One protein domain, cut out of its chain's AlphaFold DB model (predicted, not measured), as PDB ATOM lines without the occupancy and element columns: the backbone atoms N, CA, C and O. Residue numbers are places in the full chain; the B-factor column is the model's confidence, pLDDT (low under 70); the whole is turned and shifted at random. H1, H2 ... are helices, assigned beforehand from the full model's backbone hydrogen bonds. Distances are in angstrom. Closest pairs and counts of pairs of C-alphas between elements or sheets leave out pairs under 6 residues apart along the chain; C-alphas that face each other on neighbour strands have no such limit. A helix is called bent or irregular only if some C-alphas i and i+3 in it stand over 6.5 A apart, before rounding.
ATOM      1  N   ALA A 285     148.958 148.979 280.789       81.56
ATOM      2  CA  ALA A 285     147.513 148.818 280.910       81.56
ATOM      3  C   ALA A 285     146.867 150.086 281.479       81.56
ATOM      4  O   ALA A 285     145.892 150.597 280.923       81.56
ATOM      5  N   VAL A 286     147.465 150.657 282.529       83.19
ATOM      6  CA  VAL A 286     147.014 151.923 283.121       83.19
ATOM      7  C   VAL A 286     147.057 153.037 282.078       83.19
ATOM      8  O   VAL A 286     146.060 153.729 281.868       83.19
ATOM      9  N   ILE A 287     148.188 153.188 281.381       82.62
ATOM     10  CA  ILE A 287     148.360 154.206 280.336       82.62
ATOM     11  C   ILE A 287     147.355 153.982 279.195       82.62
ATOM     12  O   ILE A 287     146.774 154.950 278.702       82.62
ATOM     13  N   GLY A 288     147.093 152.728 278.810       83.50
ATOM     14  CA  GLY A 288     146.110 152.382 277.782       83.50
ATOM     15  C   GLY A 288     144.696 152.821 278.156       83.50
ATOM     16  O   GLY A 288     144.004 153.450 277.351       83.50
ATOM     17  N   MET A 289     144.288 152.588 279.405       85.69
ATOM     18  CA  MET A 289     142.998 153.054 279.918       85.69
ATOM     19  C   MET A 289     142.895 154.586 279.893       85.69
ATOM     20  O   MET A 289     141.891 155.130 279.428       85.69
ATOM     21  N   TYR A 290     143.942 155.300 280.322       83.00
ATOM     22  CA  TYR A 290     143.974 156.765 280.235       83.00
ATOM     23  C   TYR A 290     143.856 157.274 278.817       83.00
ATOM     24  O   TYR A 290     143.120 158.228 278.560       83.00
ATOM     25  N   TRP A 291     144.601 156.660 277.905       85.12
ATOM     26  CA  TRP A 291     144.592 157.052 276.513       85.12
ATOM     27  C   TRP A 291     143.192 156.892 275.919       85.12
ATOM     28  O   TRP A 291     142.676 157.835 275.323       85.12
ATOM     29  N   MET A 292     142.528 155.762 276.177       88.69
ATOM     30  CA  MET A 292     141.147 155.535 275.751       88.69
ATOM     31  C   MET A 292     140.207 156.617 276.305       88.69
ATOM     32  O   MET A 292     139.486 157.257 275.539       88.69
ATOM     33  N   LEU A 293     140.238 156.879 277.617       84.06
ATOM     34  CA  LEU A 293     139.395 157.908 278.240       84.06
ATOM     35  C   LEU A 293     139.665 159.307 277.668       84.06
ATOM     36  O   LEU A 293     138.736 160.095 277.479       84.06
ATOM     37  N   HIS A 294     140.924 159.611 277.354       81.19
ATOM     38  CA  HIS A 294     141.313 160.870 276.736       81.19
ATOM     39  C   HIS A 294     140.724 161.018 275.328       81.19
ATOM     40  O   HIS A 294     140.127 162.053 275.025       81.19
ATOM     41  N   VAL A 295     140.826 159.975 274.496       78.25
ATOM     42  CA  VAL A 295     140.235 159.940 273.148       78.25
ATOM     43  C   VAL A 295     138.721 160.143 273.217       78.25
ATOM     44  O   VAL A 295     138.182 160.987 272.500       78.25
ATOM     45  N   LEU A 296     138.039 159.456 274.135       78.38
ATOM     46  CA  LEU A 296     136.592 159.596 274.333       78.38
ATOM     47  C   LEU A 296     136.188 161.007 274.767       78.38
ATOM     48  O   LEU A 296     135.233 161.581 274.241       78.38
ATOM     49  N   HIS A 297     136.932 161.598 275.701       78.50
ATOM     50  CA  HIS A 297     136.679 162.957 276.165       78.50
ATOM     51  C   HIS A 297     136.881 163.992 275.045       78.50
ATOM     52  O   HIS A 297     136.091 164.933 274.917       78.50
ATOM     53  N   HIS A 298     137.904 163.814 274.205       75.19
ATOM     54  CA  HIS A 298     138.133 164.681 273.052       75.19
ATOM     55  C   HIS A 298     137.056 164.523 271.978       75.19
ATOM     56  O   HIS A 298     136.526 165.535 271.523       75.19
ATOM     57  N   ALA A 299     136.646 163.293 271.668       73.31
ATOM     58  CA  ALA A 299     135.538 163.026 270.754       73.31
ATOM     59  C   ALA A 299     134.233 163.693 271.227       73.31
ATOM     60  O   ALA A 299     133.537 164.349 270.452       73.31
ATOM     61  N   GLY A 300     133.929 163.608 272.528       70.44
ATOM     62  CA  GLY A 300     132.770 164.282 273.121       70.44
ATOM     63  C   GLY A 300     132.834 165.810 272.987       70.44
ATOM     64  O   GLY A 300     131.834 166.456 272.652       70.44
ATOM     65  N   ARG A 301     134.017 166.406 273.190       72.06
ATOM     66  CA  ARG A 301     134.227 167.852 273.013       72.06
ATOM     67  C   ARG A 301     134.116 168.284 271.559       72.06
ATOM     68  O   ARG A 301     133.461 169.287 271.300       72.06
ATOM     69  N   GLU A 302     134.723 167.554 270.630       67.94
ATOM     70  CA  GLU A 302     134.656 167.870 269.203       67.94
ATOM     71  C   GLU A 302     133.222 167.808 268.689       67.94
ATOM     72  O   GLU A 302     132.800 168.737 268.010       67.94
ATOM     73  N   ASN A 303     132.426 166.821 269.112       62.03
ATOM     74  CA  ASN A 303     131.001 166.781 268.780       62.03
ATOM     75  C   ASN A 303     130.250 167.990 269.348       62.03
ATOM     76  O   ASN A 303     129.472 168.633 268.646       62.03
ATOM     77  N   THR A 304     130.515 168.355 270.604       63.31
ATOM     78  CA  THR A 304     129.872 169.516 271.243       63.31
ATOM     79  C   THR A 304     130.245 170.823 270.533       63.31
ATOM     80  O   THR A 304     129.389 171.673 270.284       63.31
ATOM     81  N   ILE A 305     131.518 170.971 270.158       64.94
ATOM     82  CA  ILE A 305     132.035 172.135 269.435       64.94
ATOM     83  C   ILE A 305     131.505 172.157 268.002       64.94
ATOM     84  O   ILE A 305     131.091 173.215 267.558       64.94
ATOM     85  N   GLN A 306     131.450 171.032 267.286       60.84
ATOM     86  CA  GLN A 306     130.880 170.966 265.937       60.84
ATOM     87  C   GLN A 306     129.386 171.288 265.937       60.84
ATOM     88  O   GLN A 306     128.936 172.029 265.067       60.84
ATOM     89  N   HIS A 307     128.620 170.824 266.926       60.03
ATOM     90  CA  HIS A 307     127.215 171.212 267.063       60.03
ATOM     91  C   HIS A 307     127.055 172.710 267.372       60.03
ATOM     92  O   HIS A 307     126.200 173.367 266.777       60.03
ATOM     93  N   GLY A 308     127.912 173.277 268.229       65.00
ATOM     94  CA  GLY A 308     127.932 174.718 268.506       65.00
ATOM     95  C   GLY A 308     128.393 175.566 267.312       65.00
ATOM     96  O   GLY A 308     127.806 176.608 267.025       65.00
ATOM     97  N   LEU A 309     129.406 175.102 266.579       63.75
ATOM     98  CA  LEU A 309     129.959 175.758 265.397       63.75
ATOM     99  C   LEU A 309     129.023 175.646 264.203       63.75
ATOM    100  O   LEU A 309     128.899 176.624 263.488       63.75
ATOM    101  N   MET A 310     128.319 174.531 263.999       63.25
ATOM    102  CA  MET A 310     127.289 174.445 262.960       63.25
ATOM    103  C   MET A 310     126.128 175.398 263.249       63.25
ATOM    104  O   MET A 310     125.625 176.023 262.318       63.25
ATOM    105  N   GLY A 311     125.749 175.579 264.520       67.81
ATOM    106  CA  GLY A 311     124.817 176.634 264.930       67.81
ATOM    107  C   GLY A 311     125.341 178.028 264.571       67.81
ATOM    108  O   GLY A 311     124.702 178.755 263.814       67.81
ATOM    109  N   GLN A 312     126.565 178.357 265.001       67.31
ATOM    110  CA  GLN A 312     127.194 179.646 264.691       67.31
ATOM    111  C   GLN A 312     127.466 179.864 263.199       67.31
ATOM    112  O   GLN A 312     127.434 180.998 262.731       67.31
ATOM    113  N   GLN A 313     127.754 178.815 262.434       69.75
ATOM    114  CA  GLN A 313     128.026 178.898 261.004       69.75
ATOM    115  C   GLN A 313     126.728 179.128 260.233       69.75
ATOM    116  O   GLN A 313     126.729 179.907 259.283       69.75
ATOM    117  N   ARG A 314     125.610 178.548 260.687       72.50
ATOM    118  CA  ARG A 314     124.271 178.850 260.167       72.50
ATOM    119  C   ARG A 314     123.873 180.294 260.466       72.50
ATOM    120  O   ARG A 314     123.399 180.982 259.567       72.50
ATOM    121  N   ASP A 315     124.154 180.771 261.676       75.69
ATOM    122  CA  ASP A 315     123.902 182.161 262.069       75.69
ATOM    123  C   ASP A 315     124.794 183.143 261.297       75.69
ATOM    124  O   ASP A 315     124.319 184.184 260.846       75.69
ATOM    125  N   ARG A 316     126.069 182.801 261.059       74.38
ATOM    126  CA  ARG A 316     126.979 183.594 260.215       74.38
ATOM    127  C   ARG A 316     126.544 183.600 258.755       74.38
ATOM    128  O   ARG A 316     126.566 184.661 258.143       74.38
ATOM    129  N   GLN A 317     126.129 182.461 258.199       75.75
ATOM    130  CA  GLN A 317     125.590 182.396 256.837       75.75
ATOM    131  C   GLN A 317     124.312 183.230 256.710       75.75
ATOM    132  O   GLN A 317     124.165 183.978 255.747       75.75
ATOM    133  N   PHE A 318     123.428 183.170 257.707       82.81
ATOM    134  CA  PHE A 318     122.226 183.996 257.752       82.81
ATOM    135  C   PHE A 318     122.562 185.492 257.851       82.81
ATOM    136  O   PHE A 318     122.054 186.288 257.065       82.81
ATOM    137  N   GLN A 319     123.477 185.886 258.742       81.31
ATOM    138  CA  GLN A 319     123.939 187.275 258.861       81.31
ATOM    139  C   GLN A 319     124.607 187.781 257.577       81.31
ATOM    140  O   GLN A 319     124.359 188.915 257.174       81.31
ATOM    141  N   GLN A 320     125.402 186.948 256.901       80.31
ATOM    142  CA  GLN A 320     125.994 187.283 255.603       80.31
ATOM    143  C   GLN A 320     124.924 187.478 254.526       80.31
ATOM    144  O   GLN A 320     125.011 188.419 253.739       80.31
ATOM    145  N   GLN A 321     123.888 186.640 254.514       85.69
ATOM    146  CA  GLN A 321     122.786 186.756 253.563       85.69
ATOM    147  C   GLN A 321     121.966 188.037 253.799       85.69
ATOM    148  O   GLN A 321     121.619 188.732 252.843       85.69
ATOM    149  N   VAL A 322     121.736 188.401 255.065       88.50
ATOM    150  CA  VAL A 322     121.089 189.665 255.452       88.50
ATOM    151  C   VAL A 322     121.957 190.870 255.075       88.50
ATOM    152  O   VAL A 322     121.445 191.824 254.489       88.50
ATOM    153  N   ALA A 323     123.264 190.828 255.344       84.69
ATOM    154  CA  ALA A 323     124.193 191.900 254.986       84.69
ATOM    155  C   ALA A 323     124.268 192.109 253.463       84.69
ATOM    156  O   ALA A 323     124.221 193.245 252.990       84.69
ATOM    157  N   LEU A 324     124.298 191.021 252.686       85.94
ATOM    158  CA  LEU A 324     124.254 191.078 251.226       85.94
ATOM    159  C   LEU A 324     122.935 191.690 250.731       85.94
ATOM    160  O   LEU A 324     122.943 192.536 249.838       85.94
ATOM    161  N   GLN A 325     121.803 191.312 251.327       89.25
ATOM    162  CA  GLN A 325     120.499 191.866 250.963       89.25
ATOM    163  C   GLN A 325     120.405 193.368 251.277       89.25
ATOM    164  O   GLN A 325     119.910 194.136 250.450       89.25
ATOM    165  N   GLN A 326     120.924 193.804 252.428       88.88
ATOM    166  CA  GLN A 326     120.999 195.221 252.795       88.88
ATOM    167  C   GLN A 326     121.913 196.008 251.852       88.88
ATOM    168  O   GLN A 326     121.544 197.095 251.410       88.88
ATOM    169  N   TYR A 327     123.069 195.449 251.488       86.19
ATOM    170  CA  TYR A 327     123.979 196.062 250.523       86.19
ATOM    171  C   TYR A 327     123.316 196.250 249.151       86.19
ATOM    172  O   TYR A 327     123.378 197.335 248.572       86.19
ATOM    173  N   LEU A 328     122.611 195.229 248.652       87.38
ATOM    174  CA  LEU A 328     121.882 195.314 247.384       87.38
ATOM    175  C   LEU A 328     120.756 196.358 247.431       87.38
ATOM    176  O   LEU A 328     120.572 197.090 246.458       87.38
ATOM    177  N   GLN A 329     120.045 196.487 248.556       87.81
ATOM    178  CA  GLN A 329     119.042 197.544 248.743       87.81
ATOM    179  C   GLN A 329     119.670 198.943 248.760       87.81
ATOM    180  O   GLN A 329     119.157 199.851 248.110       87.81
ATOM    181  N   GLN A 330     120.800 199.123 249.449       84.56
ATOM    182  CA  GLN A 330     121.520 200.400 249.479       84.56
ATOM    183  C   GLN A 330     122.066 200.783 248.101       84.56
ATOM    184  O   GLN A 330     122.014 201.954 247.727       84.56
ATOM    185  N   ARG A 331     122.538 199.803 247.323       82.38
ATOM    186  CA  ARG A 331     122.977 200.014 245.940       82.38
ATOM    187  C   ARG A 331     121.816 200.447 245.044       82.38
ATOM    188  O   ARG A 331     121.931 201.458 244.364       82.38
ATOM    189  N   ALA A 332     120.675 199.762 245.128       79.81
ATOM    190  CA  ALA A 332     119.473 200.128 244.380       79.81
ATOM    191  C   ALA A 332     118.928 201.521 244.755       79.81
ATOM    192  O   ALA A 332     118.308 202.184 243.925       79.81
ATOM    193  N   GLN A 333     119.154 201.971 245.995       78.75
ATOM    194  CA  GLN A 333     118.810 203.321 246.437       78.75
ATOM    195  C   GLN A 333     119.807 204.361 245.899       78.75
ATOM    196  O   GLN A 333     119.382 205.378 245.363       78.75
ATOM    197  N   LEU A 365     153.885 156.240 272.094       74.50
ATOM    198  CA  LEU A 365     153.268 155.226 272.953       74.50
ATOM    199  C   LEU A 365     153.571 153.802 272.451       74.50
ATOM    200  O   LEU A 365     153.300 153.509 271.279       74.50
ATOM    201  N   PRO A 366     154.062 152.900 273.328       83.50
ATOM    202  CA  PRO A 366     154.325 151.510 272.974       83.50
ATOM    203  C   PRO A 366     153.080 150.793 272.426       83.50
ATOM    204  O   PRO A 366     151.971 151.040 272.911       83.50
ATOM    205  N   PRO A 367     153.229 149.834 271.497       87.38
ATOM    206  CA  PRO A 367     152.141 148.975 271.016       87.38
ATOM    207  C   PRO A 367     151.255 148.340 272.075       87.38
ATOM    208  O   PRO A 367     150.042 148.232 271.882       87.38
ATOM    209  N   ARG A 368     151.843 147.976 273.213       89.25
ATOM    210  CA  ARG A 368     151.114 147.425 274.358       89.25
ATOM    211  C   ARG A 368     150.044 148.383 274.866       89.25
ATOM    212  O   ARG A 368     148.917 147.964 275.104       89.25
ATOM    213  N   VAL A 369     150.366 149.675 274.953       89.88
ATOM    214  CA  VAL A 369     149.443 150.719 275.419       89.88
ATOM    215  C   VAL A 369     148.216 150.796 274.517       89.88
ATOM    216  O   VAL A 369     147.093 150.828 275.021       89.88
ATOM    217  N   LEU A 370     148.402 150.777 273.190       88.94
ATOM    218  CA  LEU A 370     147.265 150.795 272.270       88.94
ATOM    219  C   LEU A 370     146.434 149.515 272.388       88.94
ATOM    220  O   LEU A 370     145.211 149.591 272.424       88.94
ATOM    221  N   ALA A 371     147.069 148.347 272.459       91.50
ATOM    222  CA  ALA A 371     146.345 147.088 272.607       91.50
ATOM    223  C   ALA A 371     145.488 147.066 273.880       91.50
ATOM    224  O   ALA A 371     144.325 146.669 273.825       91.50
ATOM    225  N   PHE A 372     146.011 147.569 275.002       92.38
ATOM    226  CA  PHE A 372     145.223 147.747 276.219       92.38
ATOM    227  C   PHE A 372     144.089 148.752 276.032       92.38
ATOM    228  O   PHE A 372     142.961 148.459 276.411       92.38
ATOM    229  N   ALA A 373     144.342 149.900 275.398       90.88
ATOM    230  CA  ALA A 373     143.289 150.867 275.101       90.88
ATOM    231  C   ALA A 373     142.154 150.270 274.255       90.88
ATOM    232  O   ALA A 373     140.986 150.528 274.527       90.88
ATOM    233  N   VAL A 374     142.496 149.461 273.250       91.19
ATOM    234  CA  VAL A 374     141.542 148.747 272.392       91.19
ATOM    235  C   VAL A 374     140.753 147.717 273.196       91.19
ATOM    236  O   VAL A 374     139.530 147.667 273.084       91.19
ATOM    237  N   MET A 375     141.426 146.936 274.043       92.38
ATOM    238  CA  MET A 375     140.774 145.966 274.922       92.38
ATOM    239  C   MET A 375     139.773 146.649 275.857       92.38
ATOM    240  O   MET A 375     138.626 146.215 275.942       92.38
ATOM    241  N   TYR A 376     140.166 147.748 276.505       90.44
ATOM    242  CA  TYR A 376     139.251 148.524 277.337       90.44
ATOM    243  C   TYR A 376     138.102 149.101 276.511       90.44
ATOM    244  O   TYR A 376     136.954 148.991 276.921       90.44
ATOM    245  N   ALA A 377     138.363 149.642 275.320       88.38
ATOM    246  CA  ALA A 377     137.309 150.184 274.467       88.38
ATOM    247  C   ALA A 377     136.255 149.124 274.095       88.38
ATOM    248  O   ALA A 377     135.066 149.437 274.073       88.38
ATOM    249  N   VAL A 378     136.660 147.865 273.887       87.12
ATOM    250  CA  VAL A 378     135.726 146.737 273.728       87.12
ATOM    251  C   VAL A 378     134.963 146.453 275.024       87.12
ATOM    252  O   VAL A 378     133.743 146.330 274.998       87.12
ATOM    253  N   GLN A 379     135.652 146.384 276.168       87.38
ATOM    254  CA  GLN A 379     135.022 146.117 277.472       87.38
ATOM    255  C   GLN A 379     133.996 147.190 277.872       87.38
ATOM    256  O   GLN A 379     132.973 146.868 278.467       87.38
ATOM    257  N   PHE A 380     134.245 148.454 277.522       83.06
ATOM    258  CA  PHE A 380     133.332 149.574 277.767       83.06
ATOM    259  C   PHE A 380     132.236 149.716 276.696       83.06
ATOM    260  O   PHE A 380     131.456 150.666 276.756       83.06
ATOM    261  N   GLY A 381     132.183 148.825 275.697       85.75
ATOM    262  CA  GLY A 381     131.204 148.889 274.606       85.75
ATOM    263  C   GLY A 381     131.373 150.101 273.682       85.75
ATOM    264  O   GLY A 381     130.438 150.481 272.981       85.75
ATOM    265  N   VAL A 382     132.552 150.734 273.688       85.50
ATOM    266  CA  VAL A 382     132.910 151.802 272.742       85.50
ATOM    267  C   VAL A 382     133.144 151.208 271.359       85.50
ATOM    268  O   VAL A 382     132.692 151.777 270.369       85.50
ATOM    269  N   LEU A 383     133.859 150.084 271.322       86.62
ATOM    270  CA  LEU A 383     134.055 149.265 270.135       86.62
ATOM    271  C   LEU A 383     133.138 148.049 270.219       86.62
ATOM    272  O   LEU A 383     132.979 147.457 271.290       86.62
ATOM    273  N   GLU A 384     132.576 147.645 269.084       82.25
ATOM    274  CA  GLU A 384     131.851 146.382 269.007       82.25
ATOM    275  C   GLU A 384     132.809 145.220 269.295       82.25
ATOM    276  O   GLU A 384     133.914 145.140 268.749       82.25
ATOM    277  N   ALA A 385     132.387 144.308 270.174       72.88
ATOM    278  CA  ALA A 385     133.164 143.116 270.466       72.88
ATOM    279  C   ALA A 385     133.376 142.320 269.177       72.88
ATOM    280  O   ALA A 385     132.423 141.966 268.477       72.88
ATOM    281  N   TRP A 386     134.640 142.025 268.871       66.38
ATOM    282  CA  TRP A 386     134.966 141.180 267.735       66.38
ATOM    283  C   TRP A 386     134.318 139.807 267.931       66.38
ATOM    284  O   TRP A 386     134.636 139.090 268.878       66.38
ATOM    285  N   GLN A 387     133.403 139.443 267.033       66.12
ATOM    286  CA  GLN A 387     132.814 138.110 267.002       66.12
ATOM    287  C   GLN A 387     133.531 137.260 265.945       66.12
ATOM    288  O   GLN A 387     133.482 137.601 264.755       66.12
ATOM    289  N   PRO A 388     134.177 136.143 266.335       47.75
ATOM    290  CA  PRO A 388     134.752 135.207 265.381       47.75
ATOM    291  C   PRO A 388     133.658 134.690 264.439       47.75
ATOM    292  O   PRO A 388     132.791 133.919 264.838       47.75
ATOM    293  N   GLY A 389     133.691 135.129 263.177       48.47
ATOM    294  CA  GLY A 389     132.755 134.691 262.134       48.47
ATOM    295  C   GLY A 389     131.708 135.718 261.695       48.47
ATOM    296  O   GLY A 389     130.926 135.407 260.795       48.47
ATOM    297  N   SER A 390     131.692 136.940 262.243       47.31
ATOM    298  CA  SER A 390     130.806 137.981 261.711       47.31
ATOM    299  C   SER A 390     131.280 138.442 260.321       47.31
ATOM    300  O   SER A 390     132.420 138.857 260.096       47.31
ATOM    301  N   PRO A 438     129.551 158.130 267.571       73.00
ATOM    302  CA  PRO A 438     130.573 159.097 267.176       73.00
ATOM    303  C   PRO A 438     131.911 158.843 267.903       73.00
ATOM    304  O   PRO A 438     132.975 159.177 267.380       73.00
ATOM    305  N   TYR A 439     131.865 158.180 269.064       77.00
ATOM    306  CA  TYR A 439     133.034 157.725 269.815       77.00
ATOM    307  C   TYR A 439     133.821 156.629 269.090       77.00
ATOM    308  O   TYR A 439     135.049 156.671 269.091       77.00
ATOM    309  N   ASP A 440     133.125 155.717 268.414       82.19
ATOM    310  CA  ASP A 440     133.720 154.653 267.600       82.19
ATOM    311  C   ASP A 440     134.533 155.255 266.443       82.19
ATOM    312  O   ASP A 440     135.722 154.982 266.271       82.19
ATOM    313  N   SER A 441     133.946 156.221 265.728       82.12
ATOM    314  CA  SER A 441     134.624 156.889 264.609       82.12
ATOM    315  C   SER A 441     135.887 157.661 265.030       82.12
ATOM    316  O   SER A 441     136.908 157.617 264.335       82.12
ATOM    317  N   ALA A 442     135.847 158.333 266.186       79.81
ATOM    318  CA  ALA A 442     136.985 159.067 266.726       79.81
ATOM    319  C   ALA A 442     138.088 158.119 267.216       79.81
ATOM    320  O   ALA A 442     139.272 158.362 266.951       79.81
ATOM    321  N   PHE A 443     137.706 157.018 267.874       84.75
ATOM    322  CA  PHE A 443     138.644 155.996 268.326       84.75
ATOM    323  C   PHE A 443     139.352 155.337 267.138       84.75
ATOM    324  O   PHE A 443     140.584 155.320 267.098       84.75
ATOM    325  N   HIS A 444     138.605 154.901 266.118       86.00
ATOM    326  CA  HIS A 444     139.175 154.350 264.886       86.00
ATOM    327  C   HIS A 444     140.092 155.339 264.165       86.00
ATOM    328  O   HIS A 444     141.171 154.951 263.726       86.00
ATOM    329  N   SER A 445     139.697 156.611 264.036       84.75
ATOM    330  CA  SER A 445     140.533 157.642 263.401       84.75
ATOM    331  C   SER A 445     141.879 157.790 264.115       84.75
ATOM    332  O   SER A 445     142.939 157.745 263.488       84.75
ATOM    333  N   THR A 446     141.837 157.874 265.443       83.31
ATOM    334  CA  THR A 446     143.024 158.040 266.282       83.31
ATOM    335  C   THR A 446     143.925 156.802 266.238       83.31
ATOM    336  O   THR A 446     145.134 156.914 266.030       83.31
ATOM    337  N   ALA A 447     143.346 155.608 266.364       83.44
ATOM    338  CA  ALA A 447     144.090 154.358 266.275       83.44
ATOM    339  C   ALA A 447     144.682 154.132 264.871       83.44
ATOM    340  O   ALA A 447     145.801 153.639 264.742       83.44
ATOM    341  N   ASN A 448     143.991 154.555 263.808       83.75
ATOM    342  CA  ASN A 448     144.509 154.495 262.441       83.75
ATOM    343  C   ASN A 448     145.718 155.410 262.230       83.75
ATOM    344  O   ASN A 448     146.675 154.994 261.579       83.75
ATOM    345  N   GLN A 449     145.718 156.622 262.795       81.75
ATOM    346  CA  GLN A 449     146.897 157.499 262.761       81.75
ATOM    347  C   GLN A 449     148.099 156.848 263.455       81.75
ATOM    348  O   GLN A 449     149.224 156.930 262.963       81.75
ATOM    349  N   TRP A 450     147.856 156.143 264.560       82.06
ATOM    350  CA  TRP A 450     148.892 155.384 265.252       82.06
ATOM    351  C   TRP A 450     149.392 154.186 264.427       82.06
ATOM    352  O   TRP A 450     150.595 153.973 264.297       82.06
ATOM    353  N   PHE A 451     148.502 153.430 263.779       80.94
ATOM    354  CA  PHE A 451     148.938 152.354 262.883       80.94
ATOM    355  C   PHE A 451     149.774 152.883 261.725       80.94
ATOM    356  O   PHE A 451     150.763 152.256 261.348       80.94
ATOM    357  N   GLN A 452     149.404 154.039 261.174       76.88
ATOM    358  CA  GLN A 452     150.186 154.693 260.135       76.88
ATOM    359  C   GLN A 452     151.573 155.082 260.644       76.88
ATOM    360  O   GLN A 452     152.543 154.845 259.932       76.88
ATOM    361  N   SER A 453     151.710 155.611 261.862       71.81
ATOM    362  CA  SER A 453     153.025 156.004 262.379       71.81
ATOM    363  C   SER A 453     153.976 154.808 262.516       71.81
ATOM    364  O   SER A 453     155.138 154.912 262.115       71.81
ATOM    365  N   ILE A 454     153.472 153.653 262.959       67.19
ATOM    366  CA  ILE A 454     154.268 152.422 263.138       67.19
ATOM    367  C   ILE A 454     154.501 151.668 261.832       67.19
ATOM    368  O   ILE A 454     155.542 151.028 261.653       67.19
ATOM    369  N   ALA A 455     153.561 151.765 260.895       63.06
ATOM    370  CA  ALA A 455     153.723 151.214 259.558       63.06
ATOM    371  C   ALA A 455     154.668 152.062 258.677       63.06
ATOM    372  O   ALA A 455     155.273 151.516 257.758       63.06
ATOM    373  N   SER A 456     154.811 153.373 258.934       55.50
ATOM    374  CA  SER A 456     155.359 154.333 257.954       55.50
ATOM    375  C   SER A 456     156.773 154.874 258.217       55.50
ATOM    376  O   SER A 456     157.410 155.357 257.288       55.50
ATOM    377  N   THR A 457     157.352 154.822 259.417       47.00
ATOM    378  CA  THR A 457     158.452 155.779 259.694       47.00
ATOM    379  C   THR A 457     159.898 155.384 259.374       47.00
ATOM    380  O   THR A 457     160.751 156.254 259.539       47.00
ATOM    381  N   ARG A 458     160.260 154.179 258.886       39.06
ATOM    382  CA  ARG A 458     161.705 153.879 258.650       39.06
ATOM    383  C   ARG A 458     162.134 153.059 257.429       39.06
ATOM    384  O   ARG A 458     163.337 152.934 257.219       39.06
ATOM    385  N   CYS A 459     161.239 152.562 256.576       32.44
ATOM    386  CA  CYS A 459     161.658 151.757 255.418       32.44
ATOM    387  C   CYS A 459     161.405 152.479 254.089       32.44
ATOM    388  O   CYS A 459     160.350 152.340 253.485       32.44
ATOM    389  N   LEU A 466     155.191 148.080 252.307       47.56
ATOM    390  CA  LEU A 466     155.275 147.961 253.759       47.56
ATOM    391  C   LEU A 466     155.982 146.630 254.054       47.56
ATOM    392  O   LEU A 466     155.361 145.575 253.961       47.56
ATOM    393  N   ASN A 467     157.294 146.665 254.298       49.09
ATOM    394  CA  ASN A 467     158.102 145.443 254.394       49.09
ATOM    395  C   ASN A 467     158.125 144.832 255.804       49.09
ATOM    396  O   ASN A 467     158.424 143.653 255.932       49.09
ATOM    397  N   SER A 468     157.800 145.591 256.856       56.06
ATOM    398  CA  SER A 468     157.798 145.074 258.233       56.06
ATOM    399  C   SER A 468     157.118 146.034 259.208       56.06
ATOM    400  O   SER A 468     157.233 147.250 259.047       56.06
ATOM    401  N   VAL A 469     156.498 145.509 260.270       58.19
ATOM    402  CA  VAL A 469     156.132 146.320 261.446       58.19
ATOM    403  C   VAL A 469     157.419 146.732 262.175       58.19
ATOM    404  O   VAL A 469     158.273 145.889 262.451       58.19
ATOM    405  N   THR A 470     157.574 148.019 262.499       60.75
ATOM    406  CA  THR A 470     158.750 148.538 263.239       60.75
ATOM    407  C   THR A 470     158.700 148.274 264.749       60.75
ATOM    408  O   THR A 470     159.603 148.679 265.477       60.75
ATOM    409  N   ALA A 471     157.675 147.565 265.222       61.94
ATOM    410  CA  ALA A 471     157.527 147.193 266.619       61.94
ATOM    411  C   ALA A 471     158.639 146.217 267.064       61.94
ATOM    412  O   ALA A 471     159.105 145.389 266.257       61.94
ATOM    413  N   PRO A 472     159.042 146.276 268.350       70.19
ATOM    414  CA  PRO A 472     159.813 145.212 268.983       70.19
ATOM    415  C   PRO A 472     159.170 143.848 268.716       70.19
ATOM    416  O   PRO A 472     157.948 143.748 268.607       70.19
ATOM    417  N   SER A 473     159.976 142.791 268.598       69.38
ATOM    418  CA  SER A 473     159.455 141.446 268.309       69.38
ATOM    419  C   SER A 473     158.414 140.986 269.336       69.38
ATOM    420  O   SER A 473     157.427 140.358 268.957       69.38
ATOM    421  N   ASP A 474     158.577 141.398 270.592       75.31
ATOM    422  CA  ASP A 474     157.670 141.075 271.700       75.31
ATOM    423  C   ASP A 474     156.320 141.803 271.600       75.31
ATOM    424  O   ASP A 474     155.336 141.410 272.224       75.31
ATOM    425  N   ASP A 475     156.254 142.857 270.787       86.81
ATOM    426  CA  ASP A 475     155.107 143.755 270.687       86.81
ATOM    427  C   ASP A 475     154.226 143.474 269.464       86.81
ATOM    428  O   ASP A 475     153.105 143.980 269.365       86.81
ATOM    429  N   ILE A 476     154.689 142.632 268.535       88.44
ATOM    430  CA  ILE A 476     153.964 142.312 267.297       88.44
ATOM    431  C   ILE A 476     152.588 141.704 267.596       88.44
ATOM    432  O   ILE A 476     151.619 142.013 266.901       88.44
ATOM    433  N   LEU A 477     152.472 140.884 268.644       90.88
ATOM    434  CA  LEU A 477     151.195 140.278 269.031       90.88
ATOM    435  C   LEU A 477     150.183 141.315 269.537       90.88
ATOM    436  O   LEU A 477     148.990 141.185 269.266       90.88
ATOM    437  N   PHE A 478     150.651 142.378 270.196       92.69
ATOM    438  CA  PHE A 478     149.805 143.492 270.630       92.69
ATOM    439  C   PHE A 478     149.314 144.314 269.430       92.69
ATOM    440  O   PHE A 478     148.134 144.662 269.359       92.69
ATOM    441  N   VAL A 479     150.184 144.564 268.440       91.44
ATOM    442  CA  VAL A 479     149.793 145.234 267.184       91.44
ATOM    443  C   VAL A 479     148.783 144.391 266.406       91.44
ATOM    444  O   VAL A 479     147.790 144.928 265.914       91.44
ATOM    445  N   LEU A 480     149.010 143.076 266.316       92.31
ATOM    446  CA  LEU A 480     148.093 142.150 265.654       92.31
ATOM    447  C   LEU A 480     146.722 142.163 266.339       92.31
ATOM    448  O   LEU A 480     145.712 142.245 265.645       92.31
ATOM    449  N   TYR A 481     146.686 142.160 267.675       93.88
ATOM    450  CA  TYR A 481     145.446 142.209 268.450       93.88
ATOM    451  C   TYR A 481     144.673 143.497 268.174       93.88
ATOM    452  O   TYR A 481     143.513 143.451 267.760       93.88
ATOM    453  N   ALA A 482     145.339 144.646 268.316       92.62
ATOM    454  CA  ALA A 482     144.731 145.940 268.049       92.62
ATOM    455  C   ALA A 482     144.215 146.022 266.603       92.62
ATOM    456  O   ALA A 482     143.089 146.453 266.361       92.62
ATOM    457  N   GLY A 483     145.017 145.563 265.636       90.94
ATOM    458  CA  GLY A 483     144.643 145.536 264.225       90.94
ATOM    459  C   GLY A 483     143.433 144.643 263.957       90.94
ATOM    460  O   GLY A 483     142.603 144.984 263.115       90.94
ATOM    461  N   ARG A 484     143.306 143.530 264.689       91.25
ATOM    462  CA  ARG A 484     142.198 142.582 264.558       91.25
ATOM    463  C   ARG A 484     140.882 143.163 265.039       91.25
ATOM    464  O   ARG A 484     139.914 143.149 264.281       91.25
ATOM    465  N   VAL A 485     140.876 143.703 266.254       91.00
ATOM    466  CA  VAL A 485     139.690 144.324 266.856       91.00
ATOM    467  C   VAL A 485     139.245 145.531 266.033       91.00
ATOM    468  O   VAL A 485     138.065 145.682 265.750       91.00
ATOM    469  N   LEU A 486     140.193 146.342 265.558       89.44
ATOM    470  CA  LEU A 486     139.896 147.528 264.752       89.44
ATOM    471  C   LEU A 486     139.623 147.227 263.269       89.44
ATOM    472  O   LEU A 486     139.409 148.154 262.488       89.44
ATOM    473  N   GLY A 487     139.667 145.960 262.843       88.56
ATOM    474  CA  GLY A 487     139.397 145.568 261.457       88.56
ATOM    475  C   GLY A 487     140.420 146.085 260.432       88.56
ATOM    476  O   GLY A 487     140.113 146.183 259.243       88.56
ATOM    477  N   CYS A 488     141.645 146.411 260.853       87.88
ATOM    478  CA  CYS A 488     142.671 146.981 259.983       87.88
ATOM    479  C   CYS A 488     143.444 145.888 259.223       87.88
ATOM    480  O   CYS A 488     144.545 145.479 259.597       87.88
ATOM    481  N   ALA A 489     142.869 145.414 258.116       85.00
ATOM    482  CA  ALA A 489     143.431 144.327 257.309       85.00
ATOM    483  C   ALA A 489     144.886 144.529 256.830       85.00
ATOM    484  O   ALA A 489     145.654 143.563 256.887       85.00
ATOM    485  N   PRO A 490     145.322 145.736 256.408       82.19
ATOM    486  CA  PRO A 490     146.720 145.965 256.046       82.19
ATOM    487  C   PRO A 490     147.683 145.710 257.212       82.19
ATOM    488  O   PRO A 490     148.730 145.095 257.015       82.19
ATOM    489  N   VAL A 491     147.311 146.124 258.428       86.31
ATOM    490  CA  VAL A 491     148.115 145.926 259.645       86.31
ATOM    491  C   VAL A 491     148.156 144.455 260.028       86.31
ATOM    492  O   VAL A 491     149.237 143.935 260.297       86.31
ATOM    493  N   ILE A 492     147.011 143.765 259.987       88.50
ATOM    494  CA  ILE A 492     146.933 142.320 260.252       88.50
ATOM    495  C   ILE A 492     147.881 141.567 259.313       88.50
ATOM    496  O   ILE A 492     148.713 140.780 259.764       88.50
ATOM    497  N   ARG A 493     147.809 141.859 258.009       85.38
ATOM    498  CA  ARG A 493     148.670 141.231 257.001       85.38
ATOM    499  C   ARG A 493     150.146 141.536 257.243       85.38
ATOM    500  O   ARG A 493     150.975 140.639 257.125       85.38
ATOM    501  N   LEU A 494     150.482 142.779 257.589       85.38
ATOM    502  CA  LEU A 494     151.859 143.179 257.874       85.38
ATOM    503  C   LEU A 494     152.414 142.461 259.112       85.38
ATOM    504  O   LEU A 494     153.548 141.985 259.085       85.38
ATOM    505  N   CYS A 495     151.609 142.323 260.169       88.50
ATOM    506  CA  CYS A 495     151.975 141.569 261.366       88.50
ATOM    507  C   CYS A 495     152.201 140.090 261.039       88.50
ATOM    508  O   CYS A 495     153.234 139.543 261.403       88.50
ATOM    509  N   GLN A 496     151.290 139.461 260.290       88.06
ATOM    510  CA  GLN A 496     151.418 138.062 259.865       88.06
ATOM    511  C   GLN A 496     152.679 137.816 259.028       88.06
ATOM    512  O   GLN A 496     153.381 136.834 259.254       88.06
ATOM    513  N   LEU A 497     153.001 138.716 258.093       84.81
ATOM    514  CA  LEU A 497     154.243 138.640 257.320       84.81
ATOM    515  C   LEU A 497     155.476 138.803 258.213       84.81
ATOM    516  O   LEU A 497     156.420 138.035 258.084       84.81
ATOM    517  N   THR A 498     155.443 139.754 259.150       84.19
ATOM    518  CA  THR A 498     156.554 139.981 260.087       84.19
ATOM    519  C   THR A 498     156.760 138.773 261.009       84.19
ATOM    520  O   THR A 498     157.897 138.409 261.287       84.19
ATOM    521  N   ILE A 499     155.681 138.112 261.442       87.06
ATOM    522  CA  ILE A 499     155.742 136.862 262.213       87.06
ATOM    523  C   ILE A 499     156.396 135.754 261.386       87.06
ATOM    524  O   ILE A 499     157.301 135.093 261.873       87.06
ATOM    525  N   LEU A 500     155.976 135.564 260.132       84.44
ATOM    526  CA  LEU A 500     156.559 134.540 259.256       84.44
ATOM    527  C   LEU A 500     158.035 134.792 258.921       84.44
ATOM    528  O   LEU A 500     158.760 133.835 258.671       84.44
ATOM    529  N   ASP A 501     158.453 136.058 258.884       81.94
ATOM    530  CA  ASP A 501     159.834 136.462 258.611       81.94
ATOM    531  C   ASP A 501     160.741 136.285 259.839       81.94
ATOM    532  O   ASP A 501     161.853 135.775 259.735       81.94
ATOM    533  N   ARG A 502     160.256 136.677 261.026       77.94
ATOM    534  CA  ARG A 502     161.069 136.693 262.251       77.94
ATOM    535  C   ARG A 502     161.015 135.407 263.056       77.94
ATOM    536  O   ARG A 502     161.933 135.161 263.838       77.94
ATOM    537  N   TRP A 503     159.928 134.648 262.961       82.56
ATOM    538  CA  TRP A 503     159.700 133.493 263.821       82.56
ATOM    539  C   TRP A 503     159.829 132.205 263.028       82.56
ATOM    540  O   TRP A 503     159.240 132.024 261.961       82.56
ATOM    541  N   SER A 504     160.589 131.272 263.590       81.00
ATOM    542  CA  SER A 504     160.594 129.903 263.098       81.00
ATOM    543  C   SER A 504     159.357 129.177 263.629       81.00
ATOM    544  O   SER A 504     158.763 129.573 264.626       81.00
ATOM    545  N   VAL A 505     158.918 128.125 262.947       78.38
ATOM    546  CA  VAL A 505     157.904 127.217 263.493       78.38
ATOM    547  C   VAL A 505     158.614 125.914 263.752       78.38
ATOM    548  O   VAL A 505     159.233 125.362 262.841       78.38
ATOM    549  N   ASP A 506     158.521 125.443 264.984       76.06
ATOM    550  CA  ASP A 506     159.019 124.126 265.327       76.06
ATOM    551  C   ASP A 506     158.084 123.064 264.747       76.06
ATOM    552  O   ASP A 506     156.887 123.026 265.056       76.06
ATOM    553  N   GLU A 507     158.645 122.200 263.903       67.88
ATOM    554  CA  GLU A 507     157.938 121.082 263.277       67.88
ATOM    555  C   GLU A 507     157.375 120.105 264.318       67.88
ATOM    556  O   GLU A 507     156.358 119.459 264.075       67.88
ATOM    557  N   THR A 508     157.997 120.030 265.498       68.31
ATOM    558  CA  THR A 508     157.618 119.083 266.553       68.31
ATOM    559  C   THR A 508     156.639 119.663 267.564       68.31
ATOM    560  O   THR A 508     155.784 118.944 268.080       68.31
ATOM    561  N   SER A 509     156.739 120.961 267.861       60.78
ATOM    562  CA  SER A 509     156.088 121.522 269.044       60.78
ATOM    563  C   SER A 509     154.805 122.296 268.750       60.78
ATOM    564  O   SER A 509     154.177 122.772 269.682       60.78
ATOM    565  N   ASN A 510     154.385 122.436 267.490       65.50
ATOM    566  CA  ASN A 510     153.250 123.285 267.089       65.50
ATOM    567  C   ASN A 510     153.376 124.774 267.476       65.50
ATOM    568  O   ASN A 510     152.426 125.526 267.263       65.50
ATOM    569  N   TRP A 511     154.527 125.212 267.988       76.25
ATOM    570  CA  TRP A 511     154.740 126.568 268.493       76.25
ATOM    571  C   TRP A 511     155.578 127.381 267.509       76.25
ATOM    572  O   TRP A 511     156.463 126.851 266.829       76.25
ATOM    573  N   PHE A 512     155.313 128.684 267.459       81.62
ATOM    574  CA  PHE A 512     156.280 129.624 266.906       81.62
ATOM    575  C   PHE A 512     157.471 129.710 267.861       81.62
ATOM    576  O   PHE A 512     157.312 129.554 269.069       81.62
ATOM    577  N   ARG A 513     158.662 129.934 267.326       81.38
ATOM    578  CA  ARG A 513     159.889 130.162 268.078       81.38
ATOM    579  C   ARG A 513     160.501 131.479 267.630       81.38
ATOM    580  O   ARG A 513     160.521 131.777 266.433       81.38
ATOM    581  N   ASP A 514     160.984 132.263 268.585       79.75
ATOM    582  CA  ASP A 514     161.687 133.509 268.292       79.75
ATOM    583  C   ASP A 514     163.054 133.244 267.628       79.75
ATOM    584  O   ASP A 514     163.447 132.101 267.373       79.75
ATOM    585  N   ALA A 515     163.799 134.315 267.344       73.94
ATOM    586  CA  ALA A 515     165.145 134.219 266.778       73.94
ATOM    587  C   ALA A 515     166.149 133.504 267.707       73.94
ATOM    588  O   ALA A 515     167.176 133.015 267.238       73.94
ATOM    589  N   CYS A 516     165.862 133.427 269.008       77.12
ATOM    590  CA  CYS A 516     166.653 132.702 270.000       77.12
ATOM    591  C   CYS A 516     166.255 131.218 270.099       77.12
ATOM    592  O   CYS A 516     166.889 130.459 270.831       77.12
ATOM    593  N   GLY A 517     165.226 130.791 269.360       78.81
ATOM    594  CA  GLY A 517     164.679 129.444 269.422       78.81
ATOM    595  C   GLY A 517     163.770 129.212 270.630       78.81
ATOM    596  O   GLY A 517     163.388 128.067 270.868       78.81
ATOM    597  N   CYS A 518     163.396 130.239 271.393       80.06
ATOM    598  CA  CYS A 518     162.475 130.111 272.521       80.06
ATOM    599  C   CYS A 518     161.035 129.967 272.013       80.06
ATOM    600  O   CYS A 518     160.639 130.703 271.107       80.06
ATOM    601  N   PRO A 519     160.233 129.032 272.558       80.88
ATOM    602  CA  PRO A 519     158.841 128.885 272.161       80.88
ATOM    603  C   PRO A 519     158.048 130.133 272.551       80.88
ATOM    604  O   PRO A 519     158.049 130.557 273.703       80.88
ATOM    605  N   ILE A 520     157.349 130.696 271.578       80.94
ATOM    606  CA  ILE A 520     156.454 131.831 271.734       80.94
ATOM    607  C   ILE A 520     155.058 131.271 271.959       80.94
ATOM    608  O   ILE A 520     154.446 130.701 271.048       80.94
ATOM    609  N   GLN A 521     154.550 131.453 273.173       81.12
ATOM    610  CA  GLN A 521     153.165 131.148 273.492       81.12
ATOM    611  C   GLN A 521     152.407 132.454 273.739       81.12
ATOM    612  O   GLN A 521     152.853 133.318 274.497       81.12
ATOM    613  N   ALA A 522     151.282 132.632 273.043       82.81
ATOM    614  CA  ALA A 522     150.514 133.874 273.105       82.81
ATOM    615  C   ALA A 522     150.010 134.164 274.527       82.81
ATOM    616  O   ALA A 522     149.985 135.316 274.928       82.81
ATOM    617  N   ASP A 523     149.676 133.131 275.293       83.25
ATOM    618  CA  ASP A 523     149.262 133.177 276.700       83.25
ATOM    619  C   ASP A 523     150.383 133.573 277.674       83.25
ATOM    620  O   ASP A 523     150.093 134.044 278.770       83.25
ATOM    621  N   GLN A 524     151.654 133.426 277.286       84.75
ATOM    622  CA  GLN A 524     152.790 133.901 278.086       84.75
ATOM    623  C   GLN A 524     153.086 135.389 277.870       84.75
ATOM    624  O   GLN A 524     153.604 136.051 278.767       84.75
ATOM    625  N   ILE A 525     152.789 135.911 276.676       85.25
ATOM    626  CA  ILE A 525     153.133 137.285 276.275       85.25
ATOM    627  C   ILE A 525     151.943 138.229 276.442       85.25
ATOM    628  O   ILE A 525     152.105 139.377 276.856       85.25
ATOM    629  N   LEU A 526     150.748 137.757 276.091       88.31
ATOM    630  CA  LEU A 526     149.526 138.541 276.092       88.31
ATOM    631  C   LEU A 526     148.647 138.203 277.302       88.31
ATOM    632  O   LEU A 526     148.575 137.046 277.716       88.31
ATOM    633  N   PRO A 527     147.877 139.181 277.813       89.69
ATOM    634  CA  PRO A 527     146.745 138.900 278.688       89.69
ATOM    635  C   PRO A 527     145.800 137.869 278.058       89.69
ATOM    636  O   PRO A 527     145.580 137.895 276.846       89.69
ATOM    637  N   SER A 528     145.182 137.012 278.876       86.44
ATOM    638  CA  SER A 528     144.345 135.888 278.417       86.44
ATOM    639  C   SER A 528     143.285 136.280 277.380       86.44
ATOM    640  O   SER A 528     143.137 135.601 276.368       86.44
ATOM    641  N   GLN A 529     142.615 137.418 277.579       86.44
ATOM    642  CA  GLN A 529     141.597 137.939 276.659       86.44
ATOM    643  C   GLN A 529     142.164 138.297 275.275       86.44
ATOM    644  O   GLN A 529     141.516 138.082 274.254       86.44
ATOM    645  N   MET A 530     143.382 138.840 275.221       92.06
ATOM    646  CA  MET A 530     144.056 139.147 273.957       92.06
ATOM    647  C   MET A 530     144.617 137.871 273.318       92.06
ATOM    648  O   MET A 530     144.522 137.692 272.103       92.06
ATOM    649  N   ALA A 531     145.179 136.978 274.138       89.81
ATOM    650  CA  ALA A 531     145.750 135.711 273.699       89.81
ATOM    651  C   ALA A 531     144.712 134.837 272.982       89.81
ATOM    652  O   ALA A 531     145.027 134.259 271.944       89.81
ATOM    653  N   GLU A 532     143.473 134.788 273.479       88.06
ATOM    654  CA  GLU A 532     142.381 134.031 272.860       88.06
ATOM    655  C   GLU A 532     142.111 134.495 271.422       88.06
ATOM    656  O   GLU A 532     142.153 133.683 270.495       88.06
ATOM    657  N   VAL A 533     141.952 135.807 271.211       88.25
ATOM    658  CA  VAL A 533     141.719 136.398 269.879       88.25
ATOM    659  C   VAL A 533     142.875 136.086 268.925       88.25
ATOM    660  O   VAL A 533     142.663 135.736 267.764       88.25
ATOM    661  N   ILE A 534     144.110 136.177 269.418       91.62
ATOM    662  CA  ILE A 534     145.315 136.014 268.599       91.62
ATOM    663  C   ILE A 534     145.655 134.551 268.317       91.62
ATOM    664  O   ILE A 534     146.207 134.242 267.256       91.62
ATOM    665  N   SER A 535     145.297 133.635 269.216       88.19
ATOM    666  CA  SER A 535     145.577 132.204 269.070       88.19
ATOM    667  C   SER A 535     145.008 131.633 267.765       88.19
ATOM    668  O   SER A 535     145.686 130.867 267.074       88.19
ATOM    669  N   MET A 536     143.814 132.082 267.364       85.06
ATOM    670  CA  MET A 536     143.176 131.686 266.109       85.06
ATOM    671  C   MET A 536     143.963 132.153 264.880       85.06
ATOM    672  O   MET A 536     144.108 131.402 263.909       85.06
ATOM    673  N   ASP A 537     144.482 133.381 264.913       87.00
ATOM    674  CA  ASP A 537     145.253 133.946 263.807       87.00
ATOM    675  C   ASP A 537     146.618 133.250 263.687       87.00
ATOM    676  O   ASP A 537     147.024 132.893 262.580       87.00
ATOM    677  N   LEU A 538     147.287 132.965 264.810       87.81
ATOM    678  CA  LEU A 538     148.542 132.202 264.831       87.81
ATOM    679  C   LEU A 538     148.349 130.766 264.325       87.81
ATOM    680  O   LEU A 538     149.129 130.291 263.496       87.81
ATOM    681  N   PHE A 539     147.282 130.090 264.753       86.12
ATOM    682  CA  PHE A 539     146.946 128.750 264.270       86.12
ATOM    683  C   PHE A 539     146.665 128.737 262.761       86.12
ATOM    684  O   PHE A 539     147.147 127.866 262.025       86.12
ATOM    685  N   SER A 540     145.916 129.732 262.279       87.12
ATOM    686  CA  SER A 540     145.600 129.890 260.857       87.12
ATOM    687  C   SER A 540     146.852 130.166 260.028       87.12
ATOM    688  O   SER A 540     147.028 129.574 258.958       87.12
ATOM    689  N   LEU A 541     147.745 131.020 260.538       88.31
ATOM    690  CA  LEU A 541     149.013 131.371 259.906       88.31
ATOM    691  C   LEU A 541     149.931 130.152 259.784       88.31
ATOM    692  O   LEU A 541     150.445 129.874 258.698       88.31
ATOM    693  N   LYS A 542     150.064 129.373 260.863       85.75
ATOM    694  CA  LYS A 542     150.808 128.111 260.859       85.75
ATOM    695  C   LYS A 542     150.235 127.132 259.838       85.75
ATOM    696  O   LYS A 542     150.948 126.669 258.956       85.75
ATOM    697  N   SER A 543     148.924 126.897 259.886       87.00
ATOM    698  CA  SER A 543     148.249 125.988 258.954       87.00
ATOM    699  C   SER A 543     148.437 126.409 257.489       87.00
ATOM    700  O   SER A 543     148.561 125.566 256.601       87.00
ATOM    701  N   ALA A 544     148.453 127.715 257.205       87.19
ATOM    702  CA  ALA A 544     148.715 128.238 255.866       87.19
ATOM    703  C   ALA A 544     150.172 128.032 255.427       87.19
ATOM    704  O   ALA A 544     150.412 127.659 254.273       87.19
ATOM    705  N   ARG A 545     151.128 128.229 256.341       85.25
ATOM    706  CA  ARG A 545     152.551 127.957 256.115       85.25
ATOM    707  C   ARG A 545     152.789 126.479 255.829       85.25
ATOM    708  O   ARG A 545     153.377 126.173 254.798       85.25
ATOM    709  N   ASP A 546     152.269 125.584 256.664       85.94
ATOM    710  CA  ASP A 546     152.472 124.137 256.531       85.94
ATOM    711  C   ASP A 546     151.942 123.639 255.177       85.94
ATOM    712  O   ASP A 546     152.670 123.002 254.419       85.94
ATOM    713  N   ARG A 547     150.732 124.066 254.777       88.12
ATOM    714  CA  ARG A 547     150.187 123.776 253.435       88.12
ATOM    715  C   ARG A 547     151.054 124.316 252.300       88.12
ATOM    716  O   ARG A 547     151.096 123.720 251.225       88.12
ATOM    717  N   SER A 548     151.686 125.471 252.493       86.19
ATOM    718  CA  SER A 548     152.560 126.073 251.482       86.19
ATOM    719  C   SER A 548     153.877 125.306 251.366       86.19
ATOM    720  O   SER A 548     154.316 125.036 250.252       86.19
ATOM    721  N   LEU A 549     154.454 124.878 252.491       84.88
ATOM    722  CA  LEU A 549     155.656 124.046 252.523       84.88
ATOM    723  C   LEU A 549     155.418 122.677 251.882       84.88
ATOM    724  O   LEU A 549     156.228 122.263 251.056       84.88
ATOM    725  N   THR A 550     154.282 122.027 252.158       88.38
ATOM    726  CA  THR A 550     153.911 120.768 251.487       88.38
ATOM    727  C   THR A 550     153.858 120.947 249.970       88.38
ATOM    728  O   THR A 550     154.452 120.166 249.236       88.38
ATOM    729  N   LYS A 551     153.235 122.027 249.480       91.19
ATOM    730  CA  LYS A 551     153.181 122.317 248.037       91.19
ATOM    731  C   LYS A 551     154.561 122.554 247.425       91.19
ATOM    732  O   LYS A 551     154.804 122.126 246.299       91.19
ATOM    733  N   VAL A 552     155.452 123.248 248.133       90.00
ATOM    734  CA  VAL A 552     156.826 123.485 247.665       90.00
ATOM    735  C   VAL A 552     157.614 122.175 247.625       90.00
ATOM    736  O   VAL A 552     158.292 121.918 246.633       90.00
ATOM    737  N   ALA A 553     157.476 121.321 248.641       90.25
ATOM    738  CA  ALA A 553     158.104 120.002 248.676       90.25
ATOM    739  C   ALA A 553     157.600 119.091 247.540       90.25
ATOM    740  O   ALA A 553     158.404 118.451 246.856       90.25
ATOM    741  N   ASP A 554     156.293 119.096 247.267       92.94
ATOM    742  CA  ASP A 554     155.697 118.353 246.151       92.94
ATOM    743  C   ASP A 554     156.235 118.836 244.798       92.94
ATOM    744  O   ASP A 554     156.576 118.032 243.927       92.94
ATOM    745  N   LEU A 555     156.342 120.157 244.612       93.25
ATOM    746  CA  LEU A 555     156.909 120.749 243.398       93.25
ATOM    747  C   LEU A 555     158.392 120.407 243.237       93.25
ATOM    748  O   LEU A 555     158.807 120.034 242.140       93.25
ATOM    749  N   ALA A 556     159.176 120.480 244.313       92.25
ATOM    750  CA  ALA A 556     160.588 120.110 244.302       92.25
ATOM    751  C   ALA A 556     160.779 118.630 243.936       92.25
ATOM    752  O   ALA A 556     161.625 118.305 243.104       92.25
ATOM    753  N   THR A 557     159.939 117.745 244.479       93.88
ATOM    754  CA  THR A 557     159.963 116.306 244.174       93.88
ATOM    755  C   THR A 557     159.621 116.037 242.707       93.88
ATOM    756  O   THR A 557     160.300 115.252 242.045       93.88
ATOM    757  N   ARG A 558     158.614 116.731 242.155       92.50
ATOM    758  CA  ARG A 558     158.250 116.632 240.729       92.50
ATOM    759  C   ARG A 558     159.360 117.132 239.808       92.50
ATOM    760  O   ARG A 558     159.644 116.490 238.801       92.50
ATOM    761  N   LEU A 559     159.993 118.253 240.155       92.81
ATOM    762  CA  LEU A 559     161.121 118.796 239.396       92.81
ATOM    763  C   LEU A 559     162.323 117.850 239.432       92.81
ATOM    764  O   LEU A 559     162.930 117.609 238.396       92.81
ATOM    765  N   HIS A 560     162.629 117.263 240.592       91.75
ATOM    766  CA  HIS A 560     163.715 116.294 240.708       91.75
ATOM    767  C   HIS A 560     163.452 115.032 239.875       91.75
ATOM    768  O   HIS A 560     164.340 114.587 239.152       91.75
ATOM    769  N   GLY A 561     162.221 114.507 239.904       90.12
ATOM    770  CA  GLY A 561     161.821 113.375 239.064       90.12
ATOM    771  C   GLY A 561     161.923 113.676 237.565       90.12
ATOM    772  O   GLY A 561     162.382 112.831 236.808       90.12
ATOM    773  N   SER A 562     161.577 114.897 237.145       89.00
ATOM    774  CA  SER A 562     161.679 115.328 235.743       89.00
ATOM    775  C   SER A 562     163.115 115.530 235.249       89.00
ATOM    776  O   SER A 562     163.320 115.545 234.043       89.00
ATOM    777  N   ILE A 563     164.088 115.747 236.140       88.00
ATOM    778  CA  ILE A 563     165.507 115.897 235.767       88.00
ATOM    779  C   ILE A 563     166.175 114.523 235.574       88.00
ATOM    780  O   ILE A 563     167.188 114.424 234.888       88.00
ATOM    781  N   GLN A 564     165.632 113.464 236.184       78.06
ATOM    782  CA  GLN A 564     166.176 112.105 236.086       78.06
ATOM    783  C   GLN A 564     165.683 111.323 234.857       78.06
ATOM    784  O   GLN A 564     166.290 110.309 234.511       78.06
ATOM    785  N   THR A 565     164.599 111.774 234.225       69.06
ATOM    786  CA  THR A 565     164.058 111.243 232.960       69.06
ATOM    787  C   THR A 565     164.601 112.017 231.776       69.06
ATOM    788  O   THR A 565     164.968 111.369 230.773       69.06
TER     789      THR A 565
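This is residues 285 to 333, 365 to 390, 438 to 459 and 466 to 565 of the 565 residues of the protein "Succinate dehydrogenase cytochrome b560 subunit" of Ophiostoma piceae (strain UAMH 11346) (UniProt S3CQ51). A compact body of shorter helices sits between two long helices, H1 and H7, set as a wide V; residues 304 to 333 and 547 to 565 stick out as arms and make the length. In the body H2, H4 and H5 form a row; the first part of H1 crosses H2 and H3, and that of H7 crosses H4. The printed part has 197 residues with seven named helices, H1 to H7 in order, and no named strand: all helix. It is extended, with a radius of gyration of the C-alphas of 25.8 A and spans of 103 by 48 by 34 A.

H1, residues 285 to 333, runs 70.6 A from (147.513, 148.818, 280.910). H2 is residues 367 to 379, H3 438 to 456, H4 473 to 485, H5 489 to 502 and H6 522 to 525. H7, residues 528 to 564, runs 53.2 A to (166.176, 112.105, 236.086), with a kink of 29 degrees near residue 535. H4 is irregular: C-alphas 474 and 477 are 7.0 A apart.

The hub, H4, touches H2 (closest C-alphas Ala 371 and Ala 482, 5.0 A), H5 (Leu 480 and Ile 492, 5.5 A; a hairpin) and, about perpendicular, H7 (Tyr 481 and Ile 534, 6.2 A). H1 touches H2 (Gly 288 and Ala 373, 4.2 A) and H3 (Ala 299 and Ala 442, 5.8 A). H6 touches H7. O i to N i+4 pairs are all within hydrogen-bond range in H1, H2, H3 and H5, 7 of 9 in H4 and 30 of 33 in H7; H6 is too short for one.

C-alphas 333 and 565 are farthest apart, 103.5 A. Cuts leave gaps of 64.8 A (333 to 365), 21.8 A (390 to 438) and 7.6 A (459 to 466). The link H5 to H6 is long. Mean pLDDT of the printed part is 80.2, with 35 residues under 70, among them 302 to 313.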